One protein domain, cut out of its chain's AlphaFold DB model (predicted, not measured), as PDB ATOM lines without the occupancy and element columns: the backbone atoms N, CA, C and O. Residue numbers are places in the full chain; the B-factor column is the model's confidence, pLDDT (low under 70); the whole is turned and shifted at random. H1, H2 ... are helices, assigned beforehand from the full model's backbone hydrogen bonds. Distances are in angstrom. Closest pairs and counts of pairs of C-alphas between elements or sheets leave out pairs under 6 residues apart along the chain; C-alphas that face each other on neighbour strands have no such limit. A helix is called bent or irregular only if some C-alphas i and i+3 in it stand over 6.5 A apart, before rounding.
ATOM      1  N   PRO A 125      65.066 -16.157 -25.143       71.06
ATOM      2  CA  PRO A 125      65.058 -15.745 -23.740       71.06
ATOM      3  C   PRO A 125      66.479 -15.674 -23.166       71.06
ATOM      4  O   PRO A 125      67.303 -16.553 -23.421       71.06
ATOM      5  N   GLN A 126      66.741 -14.648 -22.348       65.81
ATOM      6  CA  GLN A 126      68.053 -14.416 -21.716       65.81
ATOM      7  C   GLN A 126      68.486 -15.587 -20.820       65.81
ATOM      8  O   GLN A 126      69.666 -15.916 -20.745       65.81
ATOM      9  N   VAL A 127      67.514 -16.231 -20.170       72.38
ATOM     10  CA  VAL A 127      67.671 -17.513 -19.483       72.38
ATOM     11  C   VAL A 127      66.645 -18.468 -20.099       72.38
ATOM     12  O   VAL A 127      65.457 -18.336 -19.806       72.38
ATOM     13  N   PRO A 128      67.044 -19.380 -21.003       71.69
ATOM     14  CA  PRO A 128      66.115 -20.331 -21.596       71.69
ATOM     15  C   PRO A 128      65.647 -21.365 -20.571       71.69
ATOM     16  O   PRO A 128      66.420 -21.814 -19.722       71.69
ATOM     17  N   PHE A 129      64.393 -21.792 -20.711       73.12
ATOM     18  CA  PHE A 129      63.786 -22.842 -19.904       73.12
ATOM     19  C   PHE A 129      64.680 -24.101 -19.899       73.12
ATOM     20  O   PHE A 129      65.143 -24.518 -20.974       73.12
ATOM     21  N   PRO A 130      64.940 -24.728 -18.731       74.25
ATOM     22  CA  PRO A 130      65.937 -25.788 -18.628       74.25
ATOM     23  C   PRO A 130      65.609 -27.017 -19.489       74.25
ATOM     24  O   PRO A 130      64.644 -27.737 -19.243       74.25
ATOM     25  N   GLU A 131      66.495 -27.315 -20.443       73.88
ATOM     26  CA  GLU A 131      66.423 -28.441 -21.393       73.88
ATOM     27  C   GLU A 131      66.138 -29.796 -20.698       73.88
ATOM     28  O   GLU A 131      65.382 -30.625 -21.203       73.88
ATOM     29  N   GLY A 132      66.698 -29.997 -19.496       71.69
ATOM     30  CA  GLY A 132      66.513 -31.185 -18.651       71.69
ATOM     31  C   GLY A 132      65.268 -31.183 -17.748       71.69
ATOM     32  O   GLY A 132      65.110 -32.103 -16.942       71.69
ATOM     33  N   ARG A 133      64.384 -30.182 -17.846       73.00
ATOM     34  CA  ARG A 133      63.122 -30.089 -17.083       73.00
ATOM     35  C   ARG A 133      61.867 -30.042 -17.967       73.00
ATOM     36  O   ARG A 133      60.803 -30.291 -17.415       73.00
ATOM     37  N   CYS A 134      62.003 -29.792 -19.276       80.81
ATOM     38  CA  CYS A 134      60.886 -29.683 -20.225       80.81
ATOM     39  C   CYS A 134      59.992 -30.929 -20.300       80.81
ATOM     40  O   CYS A 134      60.501 -32.057 -20.359       80.81
ATOM     41  N   ILE A 135      58.686 -30.692 -20.428       78.75
ATOM     42  CA  ILE A 135      57.673 -31.685 -20.800       78.75
ATOM     43  C   ILE A 135      57.094 -31.346 -22.191       78.75
ATOM     44  O   ILE A 135      56.615 -30.230 -22.394       78.75
ATOM     45  N   PRO A 136      57.128 -32.280 -23.168       79.44
ATOM     46  CA  PRO A 136      58.118 -33.359 -23.284       79.44
ATOM     47  C   PRO A 136      59.554 -32.795 -23.400       79.44
ATOM     48  O   PRO A 136      59.759 -31.591 -23.535       79.44
ATOM     49  N   GLY A 137      60.577 -33.657 -23.369       84.19
ATOM     50  CA  GLY A 137      61.982 -33.222 -23.442       84.19
ATOM     51  C   GLY A 137      62.287 -32.378 -24.691       84.19
ATOM     52  O   GLY A 137      61.798 -32.670 -25.779       84.19
ATOM     53  N   ARG A 138      63.070 -31.297 -24.571       83.19
ATOM     54  CA  ARG A 138      63.121 -30.266 -25.625       83.19
ATOM     55  C   ARG A 138      63.790 -30.732 -26.924       83.19
ATOM     56  O   ARG A 138      63.124 -30.718 -27.956       83.19
ATOM     57  N   ARG A 139      65.057 -31.168 -26.891       84.81
ATOM     58  CA  ARG A 139      65.781 -31.774 -28.035       84.81
ATOM     59  C   ARG A 139      65.827 -33.295 -28.003       84.81
ATOM     60  O   ARG A 139      65.855 -33.924 -29.056       84.81
ATOM     61  N   ILE A 140      65.882 -33.868 -26.807       83.31
ATOM     62  CA  ILE A 140      66.036 -35.305 -26.570       83.31
ATOM     63  C   ILE A 140      64.741 -35.801 -25.941       83.31
ATOM     64  O   ILE A 140      64.270 -35.217 -24.964       83.31
ATOM     65  N   ALA A 141      64.158 -36.861 -26.504       83.06
ATOM     66  CA  ALA A 141      62.962 -37.465 -25.939       83.06
ATOM     67  C   ALA A 141      63.295 -38.138 -24.605       83.06
ATOM     68  O   ALA A 141      64.387 -38.677 -24.421       83.06
ATOM     69  N   ARG A 142      62.358 -38.098 -23.658       75.38
ATOM     70  CA  ARG A 142      62.577 -38.601 -22.302       75.38
ATOM     71  C   ARG A 142      61.422 -39.484 -21.876       75.38
ATOM     72  O   ARG A 142      60.268 -39.164 -22.146       75.38
ATOM     73  N   VAL A 143      61.753 -40.557 -21.167       74.25
ATOM     74  CA  VAL A 143      60.792 -41.260 -20.319       74.25
ATOM     75  C   VAL A 143      60.569 -40.377 -19.095       74.25
ATOM     76  O   VAL A 143      61.525 -40.005 -18.411       74.25
ATOM     77  N   ILE A 144      59.319 -39.990 -18.864       73.81
ATOM     78  CA  ILE A 144      58.888 -39.177 -17.730       73.81
ATOM     79  C   ILE A 144      57.713 -39.940 -17.127       73.81
ATOM     80  O   ILE A 144      56.728 -40.158 -17.821       73.81
ATOM     81  N   ALA A 145      57.835 -40.386 -15.876       75.25
ATOM     82  CA  ALA A 145      56.809 -41.218 -15.246       75.25
ATOM     83  C   ALA A 145      55.455 -40.491 -15.185       75.25
ATOM     84  O   ALA A 145      55.452 -39.301 -14.864       75.25
ATOM     85  N   ALA A 146      54.346 -41.215 -15.400       69.25
ATOM     86  CA  ALA A 146      52.958 -40.728 -15.361       69.25
ATOM     87  C   ALA A 146      52.700 -39.590 -14.354       69.25
ATOM     88  O   ALA A 146      52.299 -38.500 -14.743       69.25
ATOM     89  N   ALA A 147      53.035 -39.791 -13.075       69.31
ATOM     90  CA  ALA A 147      52.810 -38.815 -11.999       69.31
ATOM     91  C   ALA A 147      53.574 -37.475 -12.139       69.31
ATOM     92  O   ALA A 147      53.330 -36.548 -11.378       69.31
ATOM     93  N   ASN A 148      54.527 -37.363 -13.070       69.38
ATOM     94  CA  ASN A 148      55.224 -36.111 -13.396       69.38
ATOM     95  C   ASN A 148      54.768 -35.505 -14.733       69.38
ATOM     96  O   ASN A 148      55.277 -34.445 -15.087       69.38
ATOM     97  N   VAL A 149      53.891 -36.184 -15.482       69.44
ATOM     98  CA  VAL A 149      53.255 -35.666 -16.703       69.44
ATOM     99  C   VAL A 149      51.746 -35.511 -16.560       69.44
ATOM    100  O   VAL A 149      51.146 -34.985 -17.478       69.44
ATOM    101  N   ASP A 150      51.118 -35.919 -15.460       63.12
ATOM    102  CA  ASP A 150      49.706 -35.625 -15.195       63.12
ATOM    103  C   ASP A 150      49.419 -34.104 -15.306       63.12
ATOM    104  O   ASP A 150      50.246 -33.311 -14.840       63.12
ATOM    105  N   PRO A 151      48.321 -33.664 -15.963       67.75
ATOM    106  CA  PRO A 151      47.208 -34.435 -16.542       67.75
ATOM    107  C   PRO A 151      47.420 -34.891 -18.006       67.75
ATOM    108  O   PRO A 151      46.478 -35.293 -18.694       67.75
ATOM    109  N   TRP A 152      48.641 -34.807 -18.540       74.75
ATOM    110  CA  TRP A 152      48.973 -35.248 -19.896       74.75
ATOM    111  C   TRP A 152      49.012 -36.778 -20.026       74.75
ATOM    112  O   TRP A 152      49.537 -37.504 -19.183       74.75
ATOM    113  N   ILE A 153      48.553 -37.288 -21.171       73.50
ATOM    114  CA  ILE A 153      48.595 -38.723 -21.480       73.50
ATOM    115  C   ILE A 153      50.044 -39.150 -21.783       73.50
ATOM    116  O   ILE A 153      50.539 -38.908 -22.890       73.50
ATOM    117  N   GLU A 154      50.698 -39.838 -20.836       72.94
ATOM    118  CA  GLU A 154      52.096 -40.303 -20.937       72.94
ATOM    119  C   GLU A 154      52.394 -40.971 -22.287       72.94
ATOM    120  O   GLU A 154      53.304 -40.553 -23.001       72.94
ATOM    121  N   SER A 155      51.580 -41.947 -22.700       75.31
ATOM    122  CA  SER A 155      51.786 -42.714 -23.939       75.31
ATOM    123  C   SER A 155      51.758 -41.875 -25.222       75.31
ATOM    124  O   SER A 155      52.258 -42.322 -26.255       75.31
ATOM    125  N   ARG A 156      51.208 -40.653 -25.180       76.38
ATOM    126  CA  ARG A 156      51.276 -39.703 -26.298       76.38
ATOM    127  C   ARG A 156      52.546 -38.852 -26.258       76.38
ATOM    128  O   ARG A 156      53.063 -38.529 -27.324       76.38
ATOM    129  N   LEU A 157      53.040 -38.500 -25.068       77.31
ATOM    130  CA  LEU A 157      54.253 -37.693 -24.869       77.31
ATOM    131  C   LEU A 157      55.559 -38.500 -24.935       77.31
ATOM    132  O   LEU A 157      56.605 -37.943 -25.281       77.31
ATOM    133  N   VAL A 158      55.521 -39.800 -24.637       73.44
ATOM    134  CA  VAL A 158      56.669 -40.706 -24.779       73.44
ATOM    135  C   VAL A 158      57.226 -40.637 -26.206       73.44
ATOM    136  O   VAL A 158      56.492 -40.613 -27.193       73.44
ATOM    137  N   ASN A 159      58.557 -40.591 -26.317       77.44
ATOM    138  CA  ASN A 159      59.294 -40.464 -27.581       77.44
ATOM    139  C   ASN A 159      58.996 -39.184 -28.397       77.44
ATOM    140  O   ASN A 159      59.312 -39.120 -29.588       77.44
ATOM    141  N   ARG A 160      58.431 -38.137 -27.776       85.44
ATOM    142  CA  ARG A 160      58.253 -36.809 -28.387       85.44
ATOM    143  C   ARG A 160      59.273 -35.801 -27.883       85.44
ATOM    144  O   ARG A 160      59.869 -35.970 -26.820       85.44
ATOM    145  N   THR A 161      59.456 -34.743 -28.670       88.06
ATOM    146  CA  THR A 161      60.303 -33.602 -28.320       88.06
ATOM    147  C   THR A 161      59.652 -32.281 -28.702       88.06
ATOM    148  O   THR A 161      58.875 -32.232 -29.658       88.06
ATOM    149  N   LEU A 162      59.974 -31.199 -27.986       85.44
ATOM    150  CA  LEU A 162      59.454 -29.862 -28.318       85.44
ATOM    151  C   LEU A 162      59.934 -29.386 -29.698       85.44
ATOM    152  O   LEU A 162      59.169 -28.756 -30.419       85.44
ATOM    153  N   ILE A 163      61.159 -29.739 -30.114       84.88
ATOM    154  CA  ILE A 163      61.668 -29.385 -31.454       84.88
ATOM    155  C   ILE A 163      60.975 -30.123 -32.608       84.88
ATOM    156  O   ILE A 163      60.988 -29.625 -33.728       84.88
ATOM    157  N   ALA A 164      60.368 -31.284 -32.347       85.81
ATOM    158  CA  ALA A 164      59.570 -32.037 -33.317       85.81
ATOM    159  C   ALA A 164      58.053 -31.849 -33.105       85.81
ATOM    160  O   ALA A 164      57.241 -32.561 -33.703       85.81
ATOM    161  N   MET A 165      57.658 -30.914 -32.235       86.12
ATOM    162  CA  MET A 165      56.263 -30.622 -31.926       86.12
ATOM    163  C   MET A 165      55.574 -30.008 -33.149       86.12
ATOM    164  O   MET A 165      56.052 -29.041 -33.736       86.12
ATOM    165  N   THR A 166      54.416 -30.548 -33.527       88.00
ATOM    166  CA  THR A 166      53.588 -30.015 -34.619       88.00
ATOM    167  C   THR A 166      52.186 -29.727 -34.112       88.00
ATOM    168  O   THR A 166      51.731 -30.366 -33.166       88.00
ATOM    169  N   VAL A 167      51.454 -28.823 -34.767       83.06
ATOM    170  CA  VAL A 167      50.049 -28.538 -34.412       83.06
ATOM    171  C   VAL A 167      49.184 -29.798 -34.492       83.06
ATOM    172  O   VAL A 167      48.321 -29.987 -33.643       83.06
ATOM    173  N   ASN A 168      49.442 -30.693 -35.450       79.69
ATOM    174  CA  ASN A 168      48.693 -31.946 -35.604       79.69
ATOM    175  C   ASN A 168      48.898 -32.920 -34.438       79.69
ATOM    176  O   ASN A 168      48.001 -33.706 -34.148       79.69
ATOM    177  N   PHE A 169      50.056 -32.871 -33.773       80.19
ATOM    178  CA  PHE A 169      50.308 -33.648 -32.565       80.19
ATOM    179  C   PHE A 169      49.878 -32.898 -31.296       80.19
ATOM    180  O   PHE A 169      49.287 -33.517 -30.420       80.19
ATOM    181  N   LEU A 170      50.120 -31.584 -31.208       78.12
ATOM    182  CA  LEU A 170      49.779 -30.761 -30.045       78.12
ATOM    183  C   LEU A 170      48.260 -30.644 -29.859       78.12
ATOM    184  O   LEU A 170      47.751 -30.925 -28.783       78.12
ATOM    185  N   PHE A 171      47.520 -30.285 -30.913       73.38
ATOM    186  CA  PHE A 171      46.080 -30.007 -30.845       73.38
ATOM    187  C   PHE A 171      45.248 -31.154 -30.221       73.38
ATOM    188  O   PHE A 171      44.377 -30.848 -29.410       73.38
ATOM    189  N   PRO A 172      45.503 -32.452 -30.508       69.94
ATOM    190  CA  PRO A 172      44.805 -33.562 -29.852       69.94
ATOM    191  C   PRO A 172      45.286 -33.929 -28.438       69.94
ATOM    192  O   PRO A 172      44.634 -34.773 -27.823       69.94
ATOM    193  N   ILE A 173      46.423 -33.407 -27.951       66.19
ATOM    194  CA  ILE A 173      46.962 -33.704 -26.602       66.19
ATOM    195  C   ILE A 173      46.768 -32.579 -25.588       66.19
ATOM    196  O   ILE A 173      47.073 -32.783 -24.418       66.19
ATOM    197  N   LEU A 174      46.294 -31.410 -26.032       68.31
ATOM    198  CA  LEU A 174      45.841 -30.333 -25.151       68.31
ATOM    199  C   LEU A 174      44.891 -30.898 -24.078       68.31
ATOM    200  O   LEU A 174      44.191 -31.872 -24.381       68.31
ATOM    201  N   PRO A 175      44.823 -30.309 -22.866       52.59
ATOM    202  CA  PRO A 175      44.102 -30.868 -21.725       52.59
ATOM    203  C   PRO A 175      42.602 -30.564 -21.837       52.59
ATOM    204  O   PRO A 175      41.945 -30.068 -20.928       52.59
ATOM    205  N   PHE A 176      42.054 -30.874 -23.007       53.34
ATOM    206  CA  PHE A 176      40.644 -31.016 -23.255       53.34
ATOM    207  C   PHE A 176      40.282 -32.443 -22.874       53.34
ATOM    208  O   PHE A 176      40.591 -33.381 -23.615       53.34
ATOM    209  N   TRP A 177      39.673 -32.610 -21.700       40.09
ATOM    210  CA  TRP A 177      39.315 -33.934 -21.202       40.09
ATOM    211  C   TRP A 177      38.501 -34.708 -22.262       40.09
ATOM    212  O   TRP A 177      37.678 -34.096 -22.956       40.09
ATOM    213  N   PRO A 178      38.721 -36.029 -22.442       38.50
ATOM    214  CA  PRO A 178      38.126 -36.787 -23.550       38.50
ATOM    215  C   PRO A 178      36.596 -36.695 -23.656       38.50
ATOM    216  O   PRO A 178      36.062 -36.825 -24.758       38.50
ATOM    217  N   ASP A 179      35.927 -36.415 -22.536       36.75
ATOM    218  CA  ASP A 179      34.471 -36.318 -22.388       36.75
ATOM    219  C   ASP A 179      33.895 -34.903 -22.583       36.75
ATOM    220  O   ASP A 179      32.702 -34.683 -22.387       36.75
ATOM    221  N   TRP A 180      34.736 -33.931 -22.955       45.69
ATOM    222  CA  TRP A 180      34.430 -32.505 -22.799       45.69
ATOM    223  C   TRP A 180      34.262 -31.746 -24.113       45.69
ATOM    224  O   TRP A 180      33.244 -31.094 -24.325       45.69
ATOM    225  N   ILE A 181      35.202 -31.889 -25.061       38.22
ATOM    226  CA  ILE A 181      34.990 -31.394 -26.439       38.22
ATOM    227  C   ILE A 181      33.921 -32.234 -27.161       38.22
ATOM    228  O   ILE A 181      33.285 -31.773 -28.110       38.22
ATOM    229  N   PHE A 182      33.684 -33.459 -26.690       33.53
ATOM    230  CA  PHE A 182      32.542 -34.274 -27.066       33.53
ATOM    231  C   PHE A 182      32.100 -35.078 -25.838       33.53
ATOM    232  O   PHE A 182      32.952 -35.764 -25.282       33.53
ATOM    233  N   PRO A 183      30.796 -35.142 -25.498       30.42
ATOM    234  CA  PRO A 183      30.289 -36.292 -24.754       30.42
ATOM    235  C   PRO A 183      30.738 -37.534 -25.510       30.42
ATOM    236  O   PRO A 183      30.506 -37.526 -26.734       30.42
ATOM    237  N   HIS A 184      31.371 -38.492 -24.801       33.25
ATOM    238  CA  HIS A 184      31.908 -39.781 -25.274       33.25
ATOM    239  C   HIS A 184      31.681 -39.939 -26.769       33.25
ATOM    240  O   HIS A 184      30.528 -40.147 -27.141       33.25
ATOM    241  N   ARG A 185      32.700 -39.857 -27.639       36.16
ATOM    242  CA  ARG A 185      32.499 -40.308 -29.026       36.16
ATOM    243  C   ARG A 185      32.029 -41.764 -28.946       36.16
ATOM    244  O   ARG A 185      32.890 -42.618 -28.719       36.16
ATOM    245  N   PRO A 186      30.751 -42.102 -29.208       37.06
ATOM    246  CA  PRO A 186      30.533 -43.408 -29.767       37.06
ATOM    247  C   PRO A 186      31.034 -43.258 -31.229       37.06
ATOM    248  O   PRO A 186      31.480 -42.176 -31.656       37.06
ATOM    249  N   THR A 187      31.135 -44.330 -32.004       37.44
ATOM    250  CA  THR A 187      31.759 -44.213 -33.336       37.44
ATOM    251  C   THR A 187      31.032 -43.168 -34.198       37.44
ATOM    252  O   THR A 187      29.873 -42.848 -33.945       37.44
ATOM    253  N   ILE A 188      31.697 -42.620 -35.224       43.94
ATOM    254  CA  ILE A 188      31.263 -41.454 -36.046       43.94
ATOM    255  C   ILE A 188      29.839 -41.595 -36.663       43.94
ATOM    256  O   ILE A 188      29.294 -40.655 -37.229       43.94
ATOM    257  N   PHE A 189      29.226 -42.768 -36.512       37.28
ATOM    258  CA  PHE A 189      27.920 -43.216 -36.989       37.28
ATOM    259  C   PHE A 189      26.792 -43.186 -35.940       37.28
ATOM    260  O   PHE A 189      25.680 -43.611 -36.238       37.28
ATOM    261  N   THR A 190      27.048 -42.727 -34.713       43.62
ATOM    262  CA  THR A 190      26.080 -42.812 -33.605       43.62
ATOM    263  C   THR A 190      25.588 -41.438 -33.156       43.62
ATOM    264  O   THR A 190      26.225 -40.720 -32.382       43.62
ATOM    265  N   SER A 191      24.398 -41.082 -33.643       46.50
ATOM    266  CA  SER A 191      23.576 -40.027 -33.050       46.50
ATOM    267  C   SER A 191      23.331 -40.324 -31.562       46.50
ATOM    268  O   SER A 191      23.177 -41.495 -31.210       46.50
ATOM    269  N   PRO A 192      23.249 -39.303 -30.685       48.06
ATOM    270  CA  PRO A 192      22.816 -39.501 -29.304       48.06
ATOM    271  C   PRO A 192      21.478 -40.245 -29.259       48.06
ATOM    272  O   PRO A 192      20.557 -39.904 -30.004       48.06
ATOM    273  N   THR A 193      21.373 -41.259 -28.401       50.50
ATOM    274  CA  THR A 193      20.146 -42.042 -28.238       50.50
ATOM    275  C   THR A 193      19.001 -41.125 -27.805       50.50
ATOM    276  O   THR A 193      19.185 -40.281 -26.928       50.50
ATOM    277  N   ALA A 194      17.813 -41.306 -28.388       50.44
ATOM    278  CA  ALA A 194      16.660 -40.419 -28.201       50.44
ATOM    279  C   ALA A 194      16.289 -40.045 -26.740       50.44
ATOM    280  O   ALA A 194      15.856 -38.909 -26.551       50.44
ATOM    281  N   PRO A 195      16.478 -40.895 -25.704       53.94
ATOM    282  CA  PRO A 195      16.184 -40.515 -24.316       53.94
ATOM    283  C   PRO A 195      17.054 -39.378 -23.763       53.94
ATOM    284  O   PRO A 195      16.634 -38.685 -22.847       53.94
ATOM    285  N   ALA A 196      18.258 -39.168 -24.305       59.00
ATOM    286  CA  ALA A 196      19.225 -38.206 -23.771       59.00
ATOM    287  C   ALA A 196      18.996 -36.758 -24.250       59.00
ATOM    288  O   ALA A 196      19.853 -35.902 -24.024       59.00
ATOM    289  N   PHE A 197      17.905 -36.470 -24.977       70.38
ATOM    290  CA  PHE A 197      17.699 -35.147 -25.561       70.38
ATOM    291  C   PHE A 197      16.229 -34.737 -25.763       70.38
ATOM    292  O   PHE A 197      15.498 -35.322 -26.563       70.38
ATOM    293  N   CYS A 198      15.816 -33.637 -25.126       77.12
ATOM    294  CA  CYS A 198      14.481 -33.049 -25.273       77.12
ATOM    295  C   CYS A 198      14.341 -32.238 -26.575       77.12
ATOM    296  O   CYS A 198      14.292 -31.008 -26.565       77.12
ATOM    297  N   GLY A 199      14.241 -32.929 -27.715       79.62
ATOM    298  CA  GLY A 199      14.166 -32.299 -29.042       79.62
ATOM    299  C   GLY A 199      13.053 -31.262 -29.216       79.62
ATOM    300  O   GLY A 199      13.253 -30.273 -29.916       79.62
ATOM    301  N   HIS A 200      11.919 -31.426 -28.530       84.56
ATOM    302  CA  HIS A 200      10.803 -30.475 -28.561       84.56
ATOM    303  C   HIS A 200      11.152 -29.088 -27.980       84.56
ATOM    304  O   HIS A 200      10.445 -28.123 -28.257       84.56
ATOM    305  N   LEU A 201      12.245 -28.961 -27.215       88.00
ATOM    306  CA  LEU A 201      12.724 -27.679 -26.690       88.00
ATOM    307  C   LEU A 201      13.575 -26.887 -27.699       88.00
ATOM    308  O   LEU A 201      13.758 -25.686 -27.488       88.00
ATOM    309  N   ILE A 202      14.051 -27.490 -28.803       88.81
ATOM    310  CA  ILE A 202      14.676 -26.738 -29.910       88.81
ATOM    311  C   ILE A 202      13.577 -26.060 -30.740       88.81
ATOM    312  O   ILE A 202      13.217 -26.503 -31.831       88.81
ATOM    313  N   THR A 203      13.072 -24.941 -30.231       92.75
ATOM    314  CA  THR A 203      12.244 -23.997 -30.987       92.75
ATOM    315  C   THR A 203      13.042 -22.729 -31.278       92.75
ATOM    316  O   THR A 203      13.964 -22.376 -30.543       92.75
ATOM    317  N   GLU A 204      12.692 -22.005 -32.340       95.25
ATOM    318  CA  GLU A 204      13.333 -20.723 -32.664       95.25
ATOM    319  C   GLU A 204      13.260 -19.720 -31.499       95.25
ATOM    320  O   GLU A 204      14.246 -19.039 -31.216       95.25
ATOM    321  N   ALA A 205      12.128 -19.669 -30.789       96.25
ATOM    322  CA  ALA A 205      11.945 -18.813 -29.619       96.25
ATOM    323  C   ALA A 205      12.906 -19.191 -28.479       96.25
ATOM    324  O   ALA A 205      13.632 -18.329 -27.985       96.25
ATOM    325  N   ASN A 206      12.979 -20.478 -28.122       95.12
ATOM    326  CA  ASN A 206      13.848 -20.960 -27.046       95.12
ATOM    327  C   ASN A 206      15.332 -20.757 -27.377       95.12
ATOM    328  O   ASN A 206      16.107 -20.356 -26.515       95.12
ATOM    329  N   VAL A 207      15.741 -20.986 -28.629       93.88
ATOM    330  CA  VAL A 207      17.135 -20.770 -29.049       93.88
ATOM    331  C   VAL A 207      17.488 -19.284 -29.058       93.88
ATOM    332  O   VAL A 207      18.586 -18.928 -28.636       93.88
ATOM    333  N   LYS A 208      16.574 -18.397 -29.472       96.00
ATOM    334  CA  LYS A 208      16.783 -16.944 -29.366       96.00
ATOM    335  C   LYS A 208      16.884 -16.486 -27.911       96.00
ATOM    336  O   LYS A 208      17.797 -15.728 -27.605       96.00
ATOM    337  N   ALA A 209      16.020 -16.983 -27.025       97.00
ATOM    338  CA  ALA A 209      16.092 -16.702 -25.590       97.00
ATOM    339  C   ALA A 209      17.422 -17.187 -24.984       97.00
ATOM    340  O   ALA A 209      18.102 -16.422 -24.307       97.00
ATOM    341  N   LEU A 210      17.856 -18.408 -25.318       92.81
ATOM    342  CA  LEU A 210      19.152 -18.954 -24.905       92.81
ATOM    343  C   LEU A 210      20.334 -18.117 -25.414       92.81
ATOM    344  O   LEU A 210      21.299 -17.937 -24.687       92.81
ATOM    345  N   GLN A 211      20.300 -17.608 -26.649       94.19
ATOM    346  CA  GLN A 211      21.357 -16.717 -27.146       94.19
ATOM    347  C   GLN A 211      21.322 -15.341 -26.461       94.19
ATOM    348  O   GLN A 211      22.380 -14.784 -26.193       94.19
ATOM    349  N   ALA A 212      20.137 -14.809 -26.151       96.81
ATOM    350  CA  ALA A 212      19.979 -13.533 -25.449       96.81
ATOM    351  C   ALA A 212      20.410 -13.590 -23.970       96.81
ATOM    352  O   ALA A 212      20.773 -12.562 -23.410       96.81
ATOM    353  N   ALA A 213      20.406 -14.777 -23.356       95.44
ATOM    354  CA  ALA A 213      20.903 -15.013 -21.999       95.44
ATOM    355  C   ALA A 213      22.443 -15.125 -21.899       95.44
ATOM    356  O   ALA A 213      22.962 -15.358 -20.814       95.44
ATOM    357  N   GLU A 214      23.168 -15.007 -23.018       94.25
ATOM    358  CA  GLU A 214      24.637 -15.060 -23.106       94.25
ATOM    359  C   GLU A 214      25.328 -16.174 -22.270       94.25
ATOM    360  O   GLU A 214      26.270 -15.907 -21.521       94.25
ATOM    361  N   PRO A 215      24.942 -17.459 -22.409       86.75
ATOM    362  CA  PRO A 215      25.415 -18.560 -21.555       86.75
ATOM    363  C   PRO A 215      26.924 -18.845 -21.655       86.75
ATOM    364  O   PRO A 215      27.459 -19.640 -20.888       86.75
ATOM    365  N   TRP A 216      27.626 -18.211 -22.596       88.50
ATOM    366  CA  TRP A 216      29.082 -18.238 -22.719       88.50
ATOM    367  C   TRP A 216      29.803 -17.264 -21.773       88.50
ATOM    368  O   TRP A 216      31.027 -17.296 -21.726       88.50
ATOM    369  N   GLN A 217      29.114 -16.388 -21.032       87.12
ATOM    370  CA  GLN A 217      29.798 -15.509 -20.071       87.12
ATOM    371  C   GLN A 217      30.368 -16.301 -18.881       87.12
ATOM    372  O   GLN A 217      31.425 -15.944 -18.373       87.12
ATOM    373  N   VAL A 218      29.743 -17.426 -18.503       80.81
ATOM    374  CA  VAL A 218      30.178 -18.293 -17.383       80.81
ATOM    375  C   VAL A 218      31.556 -18.933 -17.589       80.81
ATOM    376  O   VAL A 218      32.203 -19.333 -16.631       80.81
ATOM    377  N   ILE A 219      32.018 -19.048 -18.839       77.50
ATOM    378  CA  ILE A 219      33.342 -19.599 -19.162       77.50
ATOM    379  C   ILE A 219      34.412 -18.514 -19.312       77.50
ATOM    380  O   ILE A 219      35.531 -18.840 -19.681       77.50
ATOM    381  N   ARG A 220      34.091 -17.230 -19.123       81.31
ATOM    382  CA  ARG A 220      35.066 -16.148 -19.288       81.31
ATOM    383  C   ARG A 220      36.100 -16.207 -18.167       81.31
ATOM    384  O   ARG A 220      35.728 -16.127 -17.002       81.31
ATOM    385  N   ASN A 221      37.382 -16.258 -18.514       77.06
ATOM    386  CA  ASN A 221      38.430 -16.246 -17.514       77.06
ATOM    387  C   ASN A 221      38.796 -14.816 -17.097       77.06
ATOM    388  O   ASN A 221      38.843 -13.880 -17.904       77.06
ATOM    389  N   THR A 222      39.069 -14.647 -15.809       77.81
ATOM    390  CA  THR A 222      39.590 -13.409 -15.217       77.81
ATOM    391  C   THR A 222      40.787 -13.656 -14.306       77.81
ATOM    392  O   THR A 222      41.342 -12.688 -13.784       77.81
ATOM    393  N   LEU A 223      41.214 -14.913 -14.138       78.12
ATOM    394  CA  LEU A 223      42.325 -15.270 -13.266       78.12
ATOM    395  C   LEU A 223      43.659 -14.744 -13.831       78.12
ATOM    396  O   LEU A 223      43.915 -14.847 -15.038       78.12
ATOM    397  N   PRO A 224      44.528 -14.159 -12.986       78.38
ATOM    398  CA  PRO A 224      45.879 -13.799 -13.387       78.38
ATOM    399  C   PRO A 224      46.720 -15.065 -13.619       78.38
ATOM    400  O   PRO A 224      46.441 -16.108 -13.025       78.38
ATOM    401  N   PRO A 225      47.781 -14.992 -14.441       84.00
ATOM    402  CA  PRO A 225      48.700 -16.108 -14.571       84.00
ATOM    403  C   PRO A 225      49.472 -16.330 -13.271       84.00
ATOM    404  O   PRO A 225      49.966 -15.383 -12.659       84.00
ATOM    405  N   ILE A 226      49.594 -17.592 -12.866       81.19
ATOM    406  CA  ILE A 226      50.305 -17.993 -11.635       81.19
ATOM    407  C   ILE A 226      51.747 -18.418 -11.952       81.19
ATOM    408  O   ILE A 226      52.641 -18.390 -11.107       81.19
ATOM    409  N   SER A 227      51.989 -18.853 -13.187       74.88
ATOM    410  CA  SER A 227      53.157 -19.641 -13.566       74.88
ATOM    411  C   SER A 227      54.106 -18.923 -14.541       74.88
ATOM    412  O   SER A 227      55.147 -19.485 -14.902       74.88
ATOM    413  N   PHE A 228      53.762 -17.690 -14.938       79.12
ATOM    414  CA  PHE A 228      54.544 -16.759 -15.758       79.12
ATOM    415  C   PHE A 228      54.078 -15.303 -15.555       79.12
ATOM    416  O   PHE A 228      52.927 -15.058 -15.213       79.12
ATOM    417  N   GLU A 229      54.948 -14.330 -15.840       78.62
ATOM    418  CA  GLU A 229      54.585 -12.903 -15.830       78.62
ATOM    419  C   GLU A 229      53.759 -12.525 -17.076       78.62
ATOM    420  O   GLU A 229      54.088 -12.903 -18.206       78.62
ATOM    421  N   ALA A 230      52.689 -11.745 -16.902       73.00
ATOM    422  CA  ALA A 230      51.754 -11.424 -17.988       73.00
ATOM    423  C   ALA A 230      52.354 -10.528 -19.098       73.00
ATOM    424  O   ALA A 230      51.851 -10.516 -20.226       73.00
ATOM    425  N   ASP A 231      53.416  -9.777 -18.797       77.75
ATOM    426  CA  ASP A 231      54.053  -8.796 -19.685       77.75
ATOM    427  C   ASP A 231      55.360  -9.292 -20.340       77.75
ATOM    428  O   ASP A 231      56.064  -8.513 -20.992       77.75
ATOM    429  N   VAL A 232      55.661 -10.599 -20.241       81.69
ATOM    430  CA  VAL A 232      56.858 -11.222 -20.836       81.69
ATOM    431  C   VAL A 232      57.043 -10.816 -22.302       81.69
ATOM    432  O   VAL A 232      56.118 -10.824 -23.114       81.69
ATOM    433  N   GLY A 233      58.281 -10.480 -22.666       81.75
ATOM    434  CA  GLY A 233      58.660 -10.136 -24.036       81.75
ATOM    435  C   GLY A 233      58.713 -11.330 -25.005       81.75
ATOM    436  O   GLY A 233      58.310 -12.454 -24.711       81.75
ATOM    437  N   GLY A 234      59.252 -11.084 -26.202       85.62
ATOM    438  CA  GLY A 234      59.563 -12.143 -27.170       85.62
ATOM    439  C   GLY A 234      58.357 -12.967 -27.639       85.62
ATOM    440  O   GLY A 234      57.245 -12.450 -27.764       85.62
ATOM    441  N   ARG A 235      58.579 -14.252 -27.960       89.44
ATOM    442  CA  ARG A 235      57.529 -15.132 -28.514       89.44
ATOM    443  C   ARG A 235      56.419 -15.452 -27.530       89.44
ATOM    444  O   ARG A 235      55.266 -15.470 -27.951       89.44
ATOM    445  N   LEU A 236      56.753 -15.690 -26.260       89.31
ATOM    446  CA  LEU A 236      55.749 -15.997 -25.244       89.31
ATOM    447  C   LEU A 236      54.780 -14.821 -25.085       89.31
ATOM    448  O   LEU A 236      53.581 -15.019 -25.233       89.31
ATOM    449  N   GLY A 237      55.276 -13.585 -24.982       89.62
ATOM    450  CA  GLY A 237      54.419 -12.395 -24.988       89.62
ATOM    451  C   GLY A 237      53.514 -12.255 -26.214       89.62
ATOM    452  O   GLY A 237      52.378 -11.798 -26.099       89.62
ATOM    453  N   ILE A 238      53.998 -12.633 -27.403       91.62
ATOM    454  CA  ILE A 238      53.171 -12.625 -28.623       91.62
ATOM    455  C   ILE A 238      52.046 -13.661 -28.506       91.62
ATOM    456  O   ILE A 238      50.905 -13.330 -28.817       91.62
ATOM    457  N   PHE A 239      52.346 -14.874 -28.031       92.94
ATOM    458  CA  PHE A 239      51.341 -15.913 -27.795       92.94
ATOM    459  C   PHE A 239      50.308 -15.487 -26.740       92.94
ATOM    460  O   PHE A 239      49.116 -15.602 -26.996       92.94
ATOM    461  N   LEU A 240      50.737 -14.925 -25.605       91.38
ATOM    462  CA  LEU A 240      49.839 -14.485 -24.529       91.38
ATOM    463  C   LEU A 240      48.880 -13.372 -24.978       91.38
ATOM    464  O   LEU A 240      47.695 -13.414 -24.656       91.38
ATOM    465  N   ARG A 241      49.349 -12.409 -25.787       91.19
ATOM    466  CA  ARG A 241      48.468 -11.390 -26.391       91.19
ATOM    467  C   ARG A 241      47.480 -11.999 -27.382       91.19
ATOM    468  O   ARG A 241      46.287 -11.751 -27.262       91.19
ATOM    469  N   GLN A 242      47.957 -12.860 -28.288       92.31
ATOM    470  CA  GLN A 242      47.078 -13.605 -29.200       92.31
ATOM    471  C   GLN A 242      46.020 -14.412 -28.431       92.31
ATOM    472  O   GLN A 242      44.889 -14.516 -28.898       92.31
ATOM    473  N   TYR A 243      46.377 -14.951 -27.260       90.50
ATOM    474  CA  TYR A 243      45.474 -15.722 -26.418       90.50
ATOM    475  C   TYR A 243      44.364 -14.860 -25.819       90.50
ATOM    476  O   TYR A 243      43.197 -15.219 -25.946       90.50
ATOM    477  N   ARG A 244      44.699 -13.697 -25.247       88.94
ATOM    478  CA  ARG A 244      43.689 -12.766 -24.716       88.94
ATOM    479  C   ARG A 244      42.752 -12.234 -25.798       88.94
ATOM    480  O   ARG A 244      41.546 -12.166 -25.573       88.94
ATOM    481  N   ASP A 245      43.287 -11.911 -26.975       90.81
ATOM    482  CA  ASP A 245      42.478 -11.485 -28.123       90.81
ATOM    483  C   ASP A 245      41.532 -12.610 -28.586       90.81
ATOM    484  O   ASP A 245      40.373 -12.362 -28.926       90.81
ATOM    485  N   PHE A 246      42.016 -13.859 -28.589       89.00
ATOM    486  CA  PHE A 246      41.237 -15.051 -28.929       89.00
ATOM    487  C   PHE A 246      40.133 -15.330 -27.905       89.00
ATOM    488  O   PHE A 246      38.983 -15.515 -28.290       89.00
ATOM    489  N   GLU A 247      40.449 -15.324 -26.611       86.75
ATOM    490  CA  GLU A 247      39.461 -15.490 -25.546       86.75
ATOM    491  C   GLU A 247      38.340 -14.452 -25.680       86.75
ATOM    492  O   GLU A 247      37.174 -14.820 -25.816       86.75
ATOM    493  N   ALA A 248      38.697 -13.165 -25.737       87.69
ATOM    494  CA  ALA A 248      37.737 -12.065 -25.773       87.69
ATOM    495  C   ALA A 248      36.814 -12.075 -27.007       87.69
ATOM    496  O   ALA A 248      35.743 -11.469 -26.969       87.69
ATOM    497  N   SER A 249      37.211 -12.742 -28.099       89.94
ATOM    498  CA  SER A 249      36.445 -12.797 -29.354       89.94
ATOM    499  C   SER A 249      35.754 -14.138 -29.630       89.94
ATOM    500  O   SER A 249      34.778 -14.169 -30.383       89.94
ATOM    501  N   GLU A 250      36.199 -15.242 -29.021       88.81
ATOM    502  CA  GLU A 250      35.727 -16.594 -29.349       88.81
ATOM    503  C   GLU A 250      34.936 -17.300 -28.231       88.81
ATOM    504  O   GLU A 250      34.563 -18.456 -28.442       88.81
ATOM    505  N   LEU A 251      34.613 -16.651 -27.094       86.94
ATOM    506  CA  LEU A 251      33.812 -17.259 -26.002       86.94
ATOM    507  C   LEU A 251      32.574 -18.008 -26.522       86.94
ATOM    508  O   LEU A 251      32.362 -19.170 -26.177       86.94
ATOM    509  N   ILE A 252      31.804 -17.385 -27.425       91.00
ATOM    510  CA  ILE A 252      30.653 -18.023 -28.079       91.00
ATOM    511  C   ILE A 252      31.095 -19.330 -28.745       91.00
ATOM    512  O   ILE A 252      30.596 -20.397 -28.409       91.00
ATOM    513  N   ALA A 253      32.061 -19.280 -29.664       87.62
ATOM    514  CA  ALA A 253      32.502 -20.447 -30.425       87.62
ATOM    515  C   ALA A 253      33.082 -21.568 -29.539       87.62
ATOM    516  O   ALA A 253      32.948 -22.745 -29.885       87.62
ATOM    517  N   TYR A 254      33.700 -21.207 -28.410       80.31
ATOM    518  CA  TYR A 254      34.266 -22.122 -27.421       80.31
ATOM    519  C   TYR A 254      33.165 -22.814 -26.601       80.31
ATOM    520  O   TYR A 254      33.104 -24.045 -26.593       80.31
ATOM    521  N   TRP A 255      32.211 -22.064 -26.038       83.81
ATOM    522  CA  TRP A 255      31.012 -22.612 -25.384       83.81
ATOM    523  C   TRP A 255      30.179 -23.477 -26.345       83.81
ATOM    524  O   TRP A 255      29.756 -24.588 -26.025       83.81
ATOM    525  N   GLU A 256      30.009 -23.025 -27.589       84.38
ATOM    526  CA  GLU A 256      29.330 -23.781 -28.642       84.38
ATOM    527  C   GLU A 256      30.069 -25.062 -29.068       84.38
ATOM    528  O   GLU A 256      29.501 -25.899 -29.791       84.38
ATOM    529  N   SER A 257      31.337 -25.215 -28.670       74.69
ATOM    530  CA  SER A 257      32.151 -26.373 -29.021       74.69
ATOM    531  C   SER A 257      31.866 -27.600 -28.156       74.69
ATOM    532  O   SER A 257      31.821 -28.699 -28.717       74.69
ATOM    533  N   THR A 258      31.582 -27.402 -26.864       69.69
ATOM    534  CA  THR A 258      31.306 -28.463 -25.876       69.69
ATOM    535  C   THR A 258      29.843 -28.890 -25.845       69.69
ATOM    536  O   THR A 258      29.532 -30.068 -25.674       69.69
ATOM    537  N   HIS A 259      28.921 -27.968 -26.118       73.75
ATOM    538  CA  HIS A 259      27.494 -28.275 -26.157       73.75
ATOM    539  C   HIS A 259      27.112 -28.921 -27.504       73.75
ATOM    540  O   HIS A 259      27.121 -28.261 -28.555       73.75
ATOM    541  N   LYS A 260      26.738 -30.213 -27.497       73.50
ATOM    542  CA  LYS A 260      26.058 -30.853 -28.644       73.50
ATOM    543  C   LYS A 260      24.695 -30.175 -28.835       73.50
ATOM    544  O   LYS A 260      23.915 -30.080 -27.898       73.50
ATOM    545  N   PHE A 261      24.412 -29.719 -30.055       78.25
ATOM    546  CA  PHE A 261      23.175 -29.004 -30.383       78.25
ATOM    547  C   PHE A 261      22.579 -29.539 -31.702       78.25
ATOM    548  O   PHE A 261      22.909 -29.027 -32.777       78.25
ATOM    549  N   PRO A 262      21.798 -30.637 -31.658       82.19
ATOM    550  CA  PRO A 262      21.368 -31.362 -32.853       82.19
ATOM    551  C   PRO A 262      20.142 -30.714 -33.516       82.19
ATOM    552  O   PRO A 262      19.005 -30.972 -33.136       82.19
ATOM    553  N   VAL A 263      20.364 -29.908 -34.557       84.94
ATOM    554  CA  VAL A 263      19.281 -29.366 -35.397       84.94
ATOM    555  C   VAL A 263      18.941 -30.366 -36.507       84.94
ATOM    556  O   VAL A 263      19.774 -30.661 -37.362       84.94
ATOM    557  N   THR A 264      17.720 -30.903 -36.489       86.25
ATOM    558  CA  THR A 264      17.258 -31.925 -37.450       86.25
ATOM    559  C   THR A 264      16.609 -31.312 -38.695       86.25
ATOM    560  O   THR A 264      16.121 -30.184 -38.663       86.25
ATOM    561  N   ALA A 265      16.516 -32.078 -39.788       88.56
ATOM    562  CA  ALA A 265      15.793 -31.646 -40.990       88.56
ATOM    563  C   ALA A 265      14.319 -31.289 -40.700       88.56
ATOM    564  O   ALA A 265      13.814 -30.305 -41.231       88.56
ATOM    565  N   ALA A 266      13.652 -32.024 -39.800       88.31
ATOM    566  CA  ALA A 266      12.285 -31.723 -39.371       88.31
ATOM    567  C   ALA A 266      12.176 -30.358 -38.665       88.31
ATOM    568  O   ALA A 266      11.255 -29.596 -38.948       88.31
ATOM    569  N   MET A 267      13.148 -30.012 -37.814       90.75
ATOM    570  CA  MET A 267      13.223 -28.691 -37.176       90.75
ATOM    571  C   MET A 267      13.471 -27.575 -38.198       90.75
ATOM    572  O   MET A 267      12.872 -26.511 -38.087       90.75
ATOM    573  N   ILE A 268      14.300 -27.817 -39.219       93.69
ATOM    574  CA  ILE A 268      14.573 -26.841 -40.291       93.69
ATOM    575  C   ILE A 268      13.335 -26.613 -41.173       93.69
ATOM    576  O   ILE A 268      13.085 -25.485 -41.587       93.69
ATOM    577  N   MET A 269      12.530 -27.653 -41.430       92.88
ATOM    578  CA  MET A 269      11.246 -27.502 -42.131       92.88
ATOM    579  C   MET A 269      10.233 -26.670 -41.331       92.88
ATOM    580  O   MET A 269       9.435 -25.956 -41.930       92.88
ATOM    581  N   GLN A 270      10.269 -26.737 -39.995       91.69
ATOM    582  CA  GLN A 270       9.399 -25.946 -39.114       91.69
ATOM    583  C   GLN A 270       9.911 -24.508 -38.909       91.69
ATOM    584  O   GLN A 270       9.113 -23.578 -38.834       91.69
ATOM    585  N   SER A 271      11.231 -24.311 -38.845       95.75
ATOM    586  CA  SER A 271      11.882 -22.998 -38.812       95.75
ATOM    587  C   SER A 271      13.164 -23.011 -39.659       95.75
ATOM    588  O   SER A 271      14.206 -23.516 -39.221       95.75
ATOM    589  N   PRO A 272      13.150 -22.376 -40.848       96.62
ATOM    590  CA  PRO A 272      14.352 -22.182 -41.659       96.62
ATOM    591  C   PRO A 272      15.462 -21.405 -40.929       96.62
ATOM    592  O   PRO A 272      16.647 -21.574 -41.232       96.62
ATOM    593  N   TRP A 273      15.101 -20.588 -39.928       97.62
ATOM    594  CA  TRP A 273      16.054 -19.863 -39.086       97.62
ATOM    595  C   TRP A 273      16.960 -20.813 -38.294       97.62
ATOM    596  O   TRP A 273      18.160 -20.554 -38.197       97.62
ATOM    597  N   LEU A 274      16.451 -21.956 -37.811       94.81
ATOM    598  CA  LEU A 274      17.275 -22.964 -37.124       94.81
ATOM    599  C   LEU A 274      18.365 -23.545 -38.042       94.81
ATOM    600  O   LEU A 274      19.478 -23.813 -37.586       94.81
ATOM    601  N   GLY A 275      18.091 -23.677 -39.345       93.56
ATOM    602  CA  GLY A 275      19.087 -24.086 -40.340       93.56
ATOM    603  C   GLY A 275      20.188 -23.036 -40.536       93.56
ATOM    604  O   GLY A 275      21.377 -23.368 -40.563       93.56
ATOM    605  N   ALA A 276      19.811 -21.755 -40.600       96.31
ATOM    606  CA  ALA A 276      20.764 -20.646 -40.660       96.31
ATOM    607  C   ALA A 276      21.618 -20.550 -39.379       96.31
ATOM    608  O   ALA A 276      22.839 -20.404 -39.466       96.31
ATOM    609  N   PHE A 277      20.999 -20.713 -38.206       94.62
ATOM    610  CA  PHE A 277      21.673 -20.750 -36.907       94.62
ATOM    611  C   PHE A 277      22.698 -21.892 -36.822       94.62
ATOM    612  O   PHE A 277      23.860 -21.653 -36.484       94.62
ATOM    613  N   ALA A 278      22.318 -23.117 -37.207       90.50
ATOM    614  CA  ALA A 278      23.219 -24.270 -37.224       90.50
ATOM    615  C   ALA A 278      24.444 -24.042 -38.133       90.50
ATOM    616  O   ALA A 278      25.580 -24.327 -37.740       90.50
ATOM    617  N   LYS A 279      24.234 -23.453 -39.321       90.12
ATOM    618  CA  LYS A 279      25.317 -23.058 -40.236       90.12
ATOM    619  C   LYS A 279      26.225 -21.990 -39.616       90.12
ATOM    620  O   LYS A 279      27.448 -22.102 -39.706       90.12
ATOM    621  N   GLN A 280      25.658 -20.981 -38.954       93.12
ATOM    622  CA  GLN A 280      26.429 -19.922 -38.297       93.12
ATOM    623  C   GLN A 280      27.290 -20.473 -37.145       93.12
ATOM    624  O   GLN A 280      28.478 -20.156 -37.078       93.12
ATOM    625  N   ARG A 281      26.733 -21.356 -36.303       89.31
ATOM    626  CA  ARG A 281      27.449 -22.093 -35.243       89.31
ATOM    627  C   ARG A 281      28.618 -22.906 -35.795       89.31
ATOM    628  O   ARG A 281      29.730 -22.826 -35.273       89.31
ATOM    629  N   HIS A 282      28.393 -23.663 -36.869       82.50
ATOM    630  CA  HIS A 282      29.456 -24.432 -37.519       82.50
ATOM    631  C   HIS A 282      30.585 -23.519 -38.030       82.50
ATOM    632  O   HIS A 282      31.760 -23.779 -37.765       82.50
ATOM    633  N   ASN A 283      30.232 -22.411 -38.688       87.94
ATOM    634  CA  ASN A 283      31.204 -21.437 -39.183       87.94
ATOM    635  C   ASN A 283      32.013 -20.800 -38.041       87.94
ATOM    636  O   ASN A 283      33.241 -20.774 -38.127       87.94
ATOM    637  N   ARG A 284      31.364 -20.352 -36.953       88.81
ATOM    638  CA  ARG A 284      32.042 -19.818 -35.754       88.81
ATOM    639  C   ARG A 284      33.074 -20.810 -35.215       88.81
ATOM    640  O   ARG A 284      34.251 -20.474 -35.126       88.81
ATOM    641  N   ARG A 285      32.668 -22.063 -34.966       82.94
ATOM    642  CA  ARG A 285      33.563 -23.138 -34.494       82.94
ATOM    643  C   ARG A 285      34.735 -23.405 -35.447       82.94
ATOM    644  O   ARG A 285      35.857 -23.611 -34.989       82.94
ATOM    645  N   SER A 286      34.496 -23.391 -36.759       80.44
ATOM    646  CA  SER A 286      35.542 -23.583 -37.776       80.44
ATOM    647  C   SER A 286      36.554 -22.428 -37.787       80.44
ATOM    648  O   SER A 286      37.768 -22.655 -37.793       80.44
ATOM    649  N   HIS A 287      36.085 -21.178 -37.718       85.44
ATOM    650  CA  HIS A 287      36.955 -20.002 -37.647       85.44
ATOM    651  C   HIS A 287      37.762 -19.951 -36.342       85.44
ATOM    652  O   HIS A 287      38.979 -19.761 -36.414       85.44
ATOM    653  N   ALA A 288      37.133 -20.214 -35.193       84.75
ATOM    654  CA  ALA A 288      37.805 -20.330 -33.898       84.75
ATOM    655  C   ALA A 288      38.886 -21.421 -33.927       84.75
ATOM    656  O   ALA A 288      40.050 -21.155 -33.636       84.75
ATOM    657  N   GLY A 289      38.555 -22.632 -34.392       81.19
ATOM    658  CA  GLY A 289      39.519 -23.730 -34.516       81.19
ATOM    659  C   GLY A 289      40.708 -23.399 -35.428       81.19
ATOM    660  O   GLY A 289      41.841 -23.787 -35.139       81.19
ATOM    661  N   ASN A 290      40.489 -22.637 -36.503       83.19
ATOM    662  CA  ASN A 290      41.560 -22.171 -37.385       83.19
ATOM    663  C   ASN A 290      42.409 -21.046 -36.764       83.19
ATOM    664  O   ASN A 290      43.624 -21.031 -36.970       83.19
ATOM    665  N   ARG A 291      41.817 -20.134 -35.978       84.50
ATOM    666  CA  ARG A 291      42.562 -19.138 -35.183       84.50
ATOM    667  C   ARG A 291      43.415 -19.817 -34.106       84.50
ATOM    668  O   ARG A 291      44.618 -19.572 -34.060       84.50
ATOM    669  N   TRP A 292      42.839 -20.754 -33.355       84.62
ATOM    670  CA  TRP A 292      43.539 -21.555 -32.348       84.62
ATOM    671  C   TRP A 292      44.755 -22.290 -32.933       84.62
ATOM    672  O   TRP A 292      45.870 -22.135 -32.440       84.62
ATOM    673  N   LYS A 293      44.592 -23.006 -34.056       82.62
ATOM    674  CA  LYS A 293      45.706 -23.689 -34.747       82.62
ATOM    675  C   LYS A 293      46.849 -22.750 -35.145       82.62
ATOM    676  O   LYS A 293      48.006 -23.152 -35.062       82.62
ATOM    677  N   ARG A 294      46.550 -21.514 -35.572       87.88
ATOM    678  CA  ARG A 294      47.581 -20.507 -35.896       87.88
ATOM    679  C   ARG A 294      48.326 -20.052 -34.646       87.88
ATOM    680  O   ARG A 294      49.544 -19.937 -34.681       87.88
ATOM    681  N   MET A 295      47.614 -19.846 -33.546       89.12
ATOM    682  CA  MET A 295      48.206 -19.453 -32.270       89.12
ATOM    683  C   MET A 295      49.063 -20.568 -31.645       89.12
ATOM    684  O   MET A 295      50.129 -20.287 -31.099       89.12
ATOM    685  N   LEU A 296      48.681 -21.841 -31.821       88.19
ATOM    686  CA  LEU A 296      49.519 -22.985 -31.441       88.19
ATOM    687  C   LEU A 296      50.874 -23.007 -32.172       88.19
ATOM    688  O   LEU A 296      51.843 -23.497 -31.600       88.19
ATOM    689  N   LEU A 297      50.990 -22.458 -33.391       91.75
ATOM    690  CA  LEU A 297      52.295 -22.292 -34.050       91.75
ATOM    691  C   LEU A 297      53.183 -21.300 -33.285       91.75
ATOM    692  O   LEU A 297      54.373 -21.564 -33.117       91.75
ATOM    693  N   THR A 298      52.621 -20.194 -32.778       93.00
ATOM    694  CA  THR A 298      53.360 -19.247 -31.927       93.00
ATOM    695  C   THR A 298      53.827 -19.919 -30.637       93.00
ATOM    696  O   THR A 298      54.984 -19.745 -30.259       93.00
ATOM    697  N   LEU A 299      52.973 -20.727 -29.996       91.56
ATOM    698  CA  LEU A 299      53.333 -21.471 -28.785       91.56
ATOM    699  C   LEU A 299      54.441 -22.497 -29.045       91.56
ATOM    700  O   LEU A 299      55.430 -22.526 -28.319       91.56
ATOM    701  N   ILE A 300      54.316 -23.305 -30.102       91.06
ATOM    702  CA  ILE A 300      55.357 -24.261 -30.504       91.06
ATOM    703  C   ILE A 300      56.686 -23.535 -30.706       91.06
ATOM    704  O   ILE A 300      57.707 -23.964 -30.176       91.06
ATOM    705  N   GLN A 301      56.677 -22.390 -31.387       91.00
ATOM    706  CA  GLN A 301      57.885 -21.600 -31.588       91.00
ATOM    707  C   GLN A 301      58.443 -21.016 -30.274       91.00
ATOM    708  O   GLN A 301      59.658 -21.007 -30.084       91.00
ATOM    709  N   ALA A 302      57.582 -20.593 -29.341       90.56
ATOM    710  CA  ALA A 302      57.992 -20.158 -28.006       90.56
ATOM    711  C   ALA A 302      58.668 -21.300 -27.218       90.56
ATOM    712  O   ALA A 302      59.726 -21.089 -26.625       90.56
ATOM    713  N   MET A 303      58.126 -22.520 -27.285       88.94
ATOM    714  CA  MET A 303      58.718 -23.720 -26.681       88.94
ATOM    715  C   MET A 303      60.047 -24.123 -27.348       88.94
ATOM    716  O   MET A 303      61.018 -24.453 -26.666       88.94
ATOM    717  N   ILE A 304      60.142 -24.035 -28.680       86.81
ATOM    718  CA  ILE A 304      61.372 -24.320 -29.443       86.81
ATOM    719  C   ILE A 304      62.497 -23.349 -29.074       86.81
ATOM    720  O   ILE A 304      63.638 -23.775 -28.876       86.81
ATOM    721  N   GLU A 305      62.188 -22.058 -28.938       86.81
ATOM    722  CA  GLU A 305      63.126 -21.024 -28.476       86.81
ATOM    723  C   GLU A 305      63.437 -21.141 -26.971       86.81
ATOM    724  O   GLU A 305      64.514 -20.735 -26.532       86.81
ATOM    725  N   GLY A 306      62.585 -21.832 -26.208       84.94
ATOM    726  CA  GLY A 306      62.785 -22.137 -24.792       84.94
ATOM    727  C   GLY A 306      62.211 -21.086 -23.854       84.94
ATOM    728  O   GLY A 306      62.750 -20.902 -22.771       84.94
ATOM    729  N   TRP A 307      61.166 -20.369 -24.263       86.50
ATOM    730  CA  TRP A 307      60.439 -19.447 -23.387       86.50
ATOM    731  C   TRP A 307      59.555 -20.176 -22.361       86.50
ATOM    732  O   TRP A 307      59.248 -19.621 -21.316       86.50
ATOM    733  N   CYS A 308      59.121 -21.397 -22.680       86.88
ATOM    734  CA  CYS A 308      58.197 -22.223 -21.901       86.88
ATOM    735  C   CYS A 308      58.312 -23.698 -22.331       86.88
ATOM    736  O   CYS A 308      59.004 -24.011 -23.305       86.88
ATOM    737  N   ASP A 309      57.613 -24.592 -21.636       85.75
ATOM    738  CA  ASP A 309      57.289 -25.946 -22.088       85.75
ATOM    739  C   ASP A 309      55.763 -26.178 -22.053       85.75
ATOM    740  O   ASP A 309      54.989 -25.221 -21.953       85.75
ATOM    741  N   LEU A 310      55.312 -27.429 -22.211       83.38
ATOM    742  CA  LEU A 310      53.886 -27.743 -22.353       83.38
ATOM    743  C   LEU A 310      53.064 -27.393 -21.098       83.38
ATOM    744  O   LEU A 310      51.907 -26.995 -21.231       83.38
ATOM    745  N   ASP A 311      53.674 -27.447 -19.908       80.00
ATOM    746  CA  ASP A 311      53.037 -27.135 -18.619       80.00
ATOM    747  C   ASP A 311      52.673 -25.643 -18.465       80.00
ATOM    748  O   ASP A 311      52.082 -25.254 -17.455       80.00
ATOM    749  N   LEU A 312      52.999 -24.787 -19.443       84.69
ATOM    750  CA  LEU A 312      52.403 -23.453 -19.570       84.69
ATOM    751  C   LEU A 312      50.872 -23.546 -19.678       84.69
ATOM    752  O   LEU A 312      50.161 -22.755 -19.078       84.69
ATOM    753  N   LEU A 313      50.367 -24.533 -20.421       82.38
ATOM    754  CA  LEU A 313      48.941 -24.711 -20.715       82.38
ATOM    755  C   LEU A 313      48.137 -25.365 -19.578       82.38
ATOM    756  O   LEU A 313      47.015 -25.802 -19.815       82.38
ATOM    757  N   LEU A 314      48.730 -25.477 -18.388       78.12
ATOM    758  CA  LEU A 314      48.059 -25.851 -17.138       78.12
ATOM    759  C   LEU A 314      47.872 -24.638 -16.211       78.12
ATOM    760  O   LEU A 314      47.395 -24.785 -15.090       78.12
ATOM    761  N   ASP A 315      48.325 -23.457 -16.639       81.38
ATOM    762  CA  ASP A 315      48.155 -22.223 -15.885       81.38
ATOM    763  C   ASP A 315      46.677 -21.791 -15.887       81.38
ATOM    764  O   ASP A 315      46.092 -21.717 -16.974       81.38
TER     765      ASP A 315
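AT A GLANCE: This is residues 125 to 315 of the 329 residues of an uncharacterized protein of Phytophthora palmivora var. palmivora (UniProt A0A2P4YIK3). Two long helices, H6 and H4, run side by side in opposite directions and form the middle of an elongated, loop-rich model; H6 makes most of its length. Short helices lie along H6 and at its ends: H2 packs on its residues 293 to 300, H5 and H3 lie near its first residues and H7 near its last, while in the long loop between H2 and H3 residues 185 to 190 stick out free. The printed part has 191 residues with seven named helices, H1 to H7 in order, and no named strand; the class is all helix, though only 87 residues are in named elements. It is loose, with a radius of gyration of the C-alphas of 20.0 A, and spans 61 by 35 by 23 A.

IN THESE COORDINATES: H6, the longest helix, covers residues 272 to 305 and 50.5 A, from C-alpha 272 at (14.352, -22.182, -41.659) to C-alpha 305 at (63.126, -21.024, -28.476). H4, residues 234 to 258, measures 32.7 A and begins with C-alpha 234 at (59.563, -12.143, -27.170). H4 is irregular, with C-alphas 249 and 252 7.9 A apart, and has a kink of 74 degrees near residue 250. H3 covers residues 204 to 212 and 12.2 A; H5, residues 265 to 270, 8.8 A; H7, residues 310 to 314, 8.0 A. H1, residues 154 to 157, measures 5.2 A, and H2, residues 167 to 170, 4.9 A. H7 is neither bent nor irregular, but only just: C-alphas 310 and 313 are 6.0 A apart.

HOW THE PARTS SIT: H6 is the hub, touching H2, H4 and H5. H4 and H6 run opposite ways at a shallow tilt of 24 degrees; their closest C-alphas, of Ala 253 and Arg 285, are 5.0 A apart. H2 touches residues 293 to 300 of H6 alone, closest at the C-alphas of Val 167 and Leu 296, 6.3 A. H5 and H6 only just touch, with 3 pairs of C-alphas within 8 A, and only at the corner by their link; the closest C-alphas, of Ile 268 and Gly 275, are 5.3 A apart. H3 is close to H6 but not clearly touching, with the C-alphas of Glu 204 and Leu 274 closest at 6.4 A. H7 is likewise close to H6 but not clearly touching, with the C-alphas of Met 303 and Leu 310 closest at 7.6 A. H1 touches no helix and is apart from H6. In H3 and H5 every O i to N i+4 pair is within hydrogen-bond range; in H4 18 of 21 are, in H6 29 of 30, and in H7 0 of 1, beside 2 of 2 O i to N i+3 pairs, while H1 and H2 are too short for an O i to N i+4 pair.

THE WHOLE: The two C-alphas farthest apart, of Gln 126 and Gln 270, are 62.3 A apart. The printed part has no cut. The links H2 to H3, with 33 residues, and H3 to H4, with 21, are long. Mean pLDDT of the printed part is 78.9; it is under 70 at residue 126, residues 146 to 151, residues 172 to 196 and residue 258.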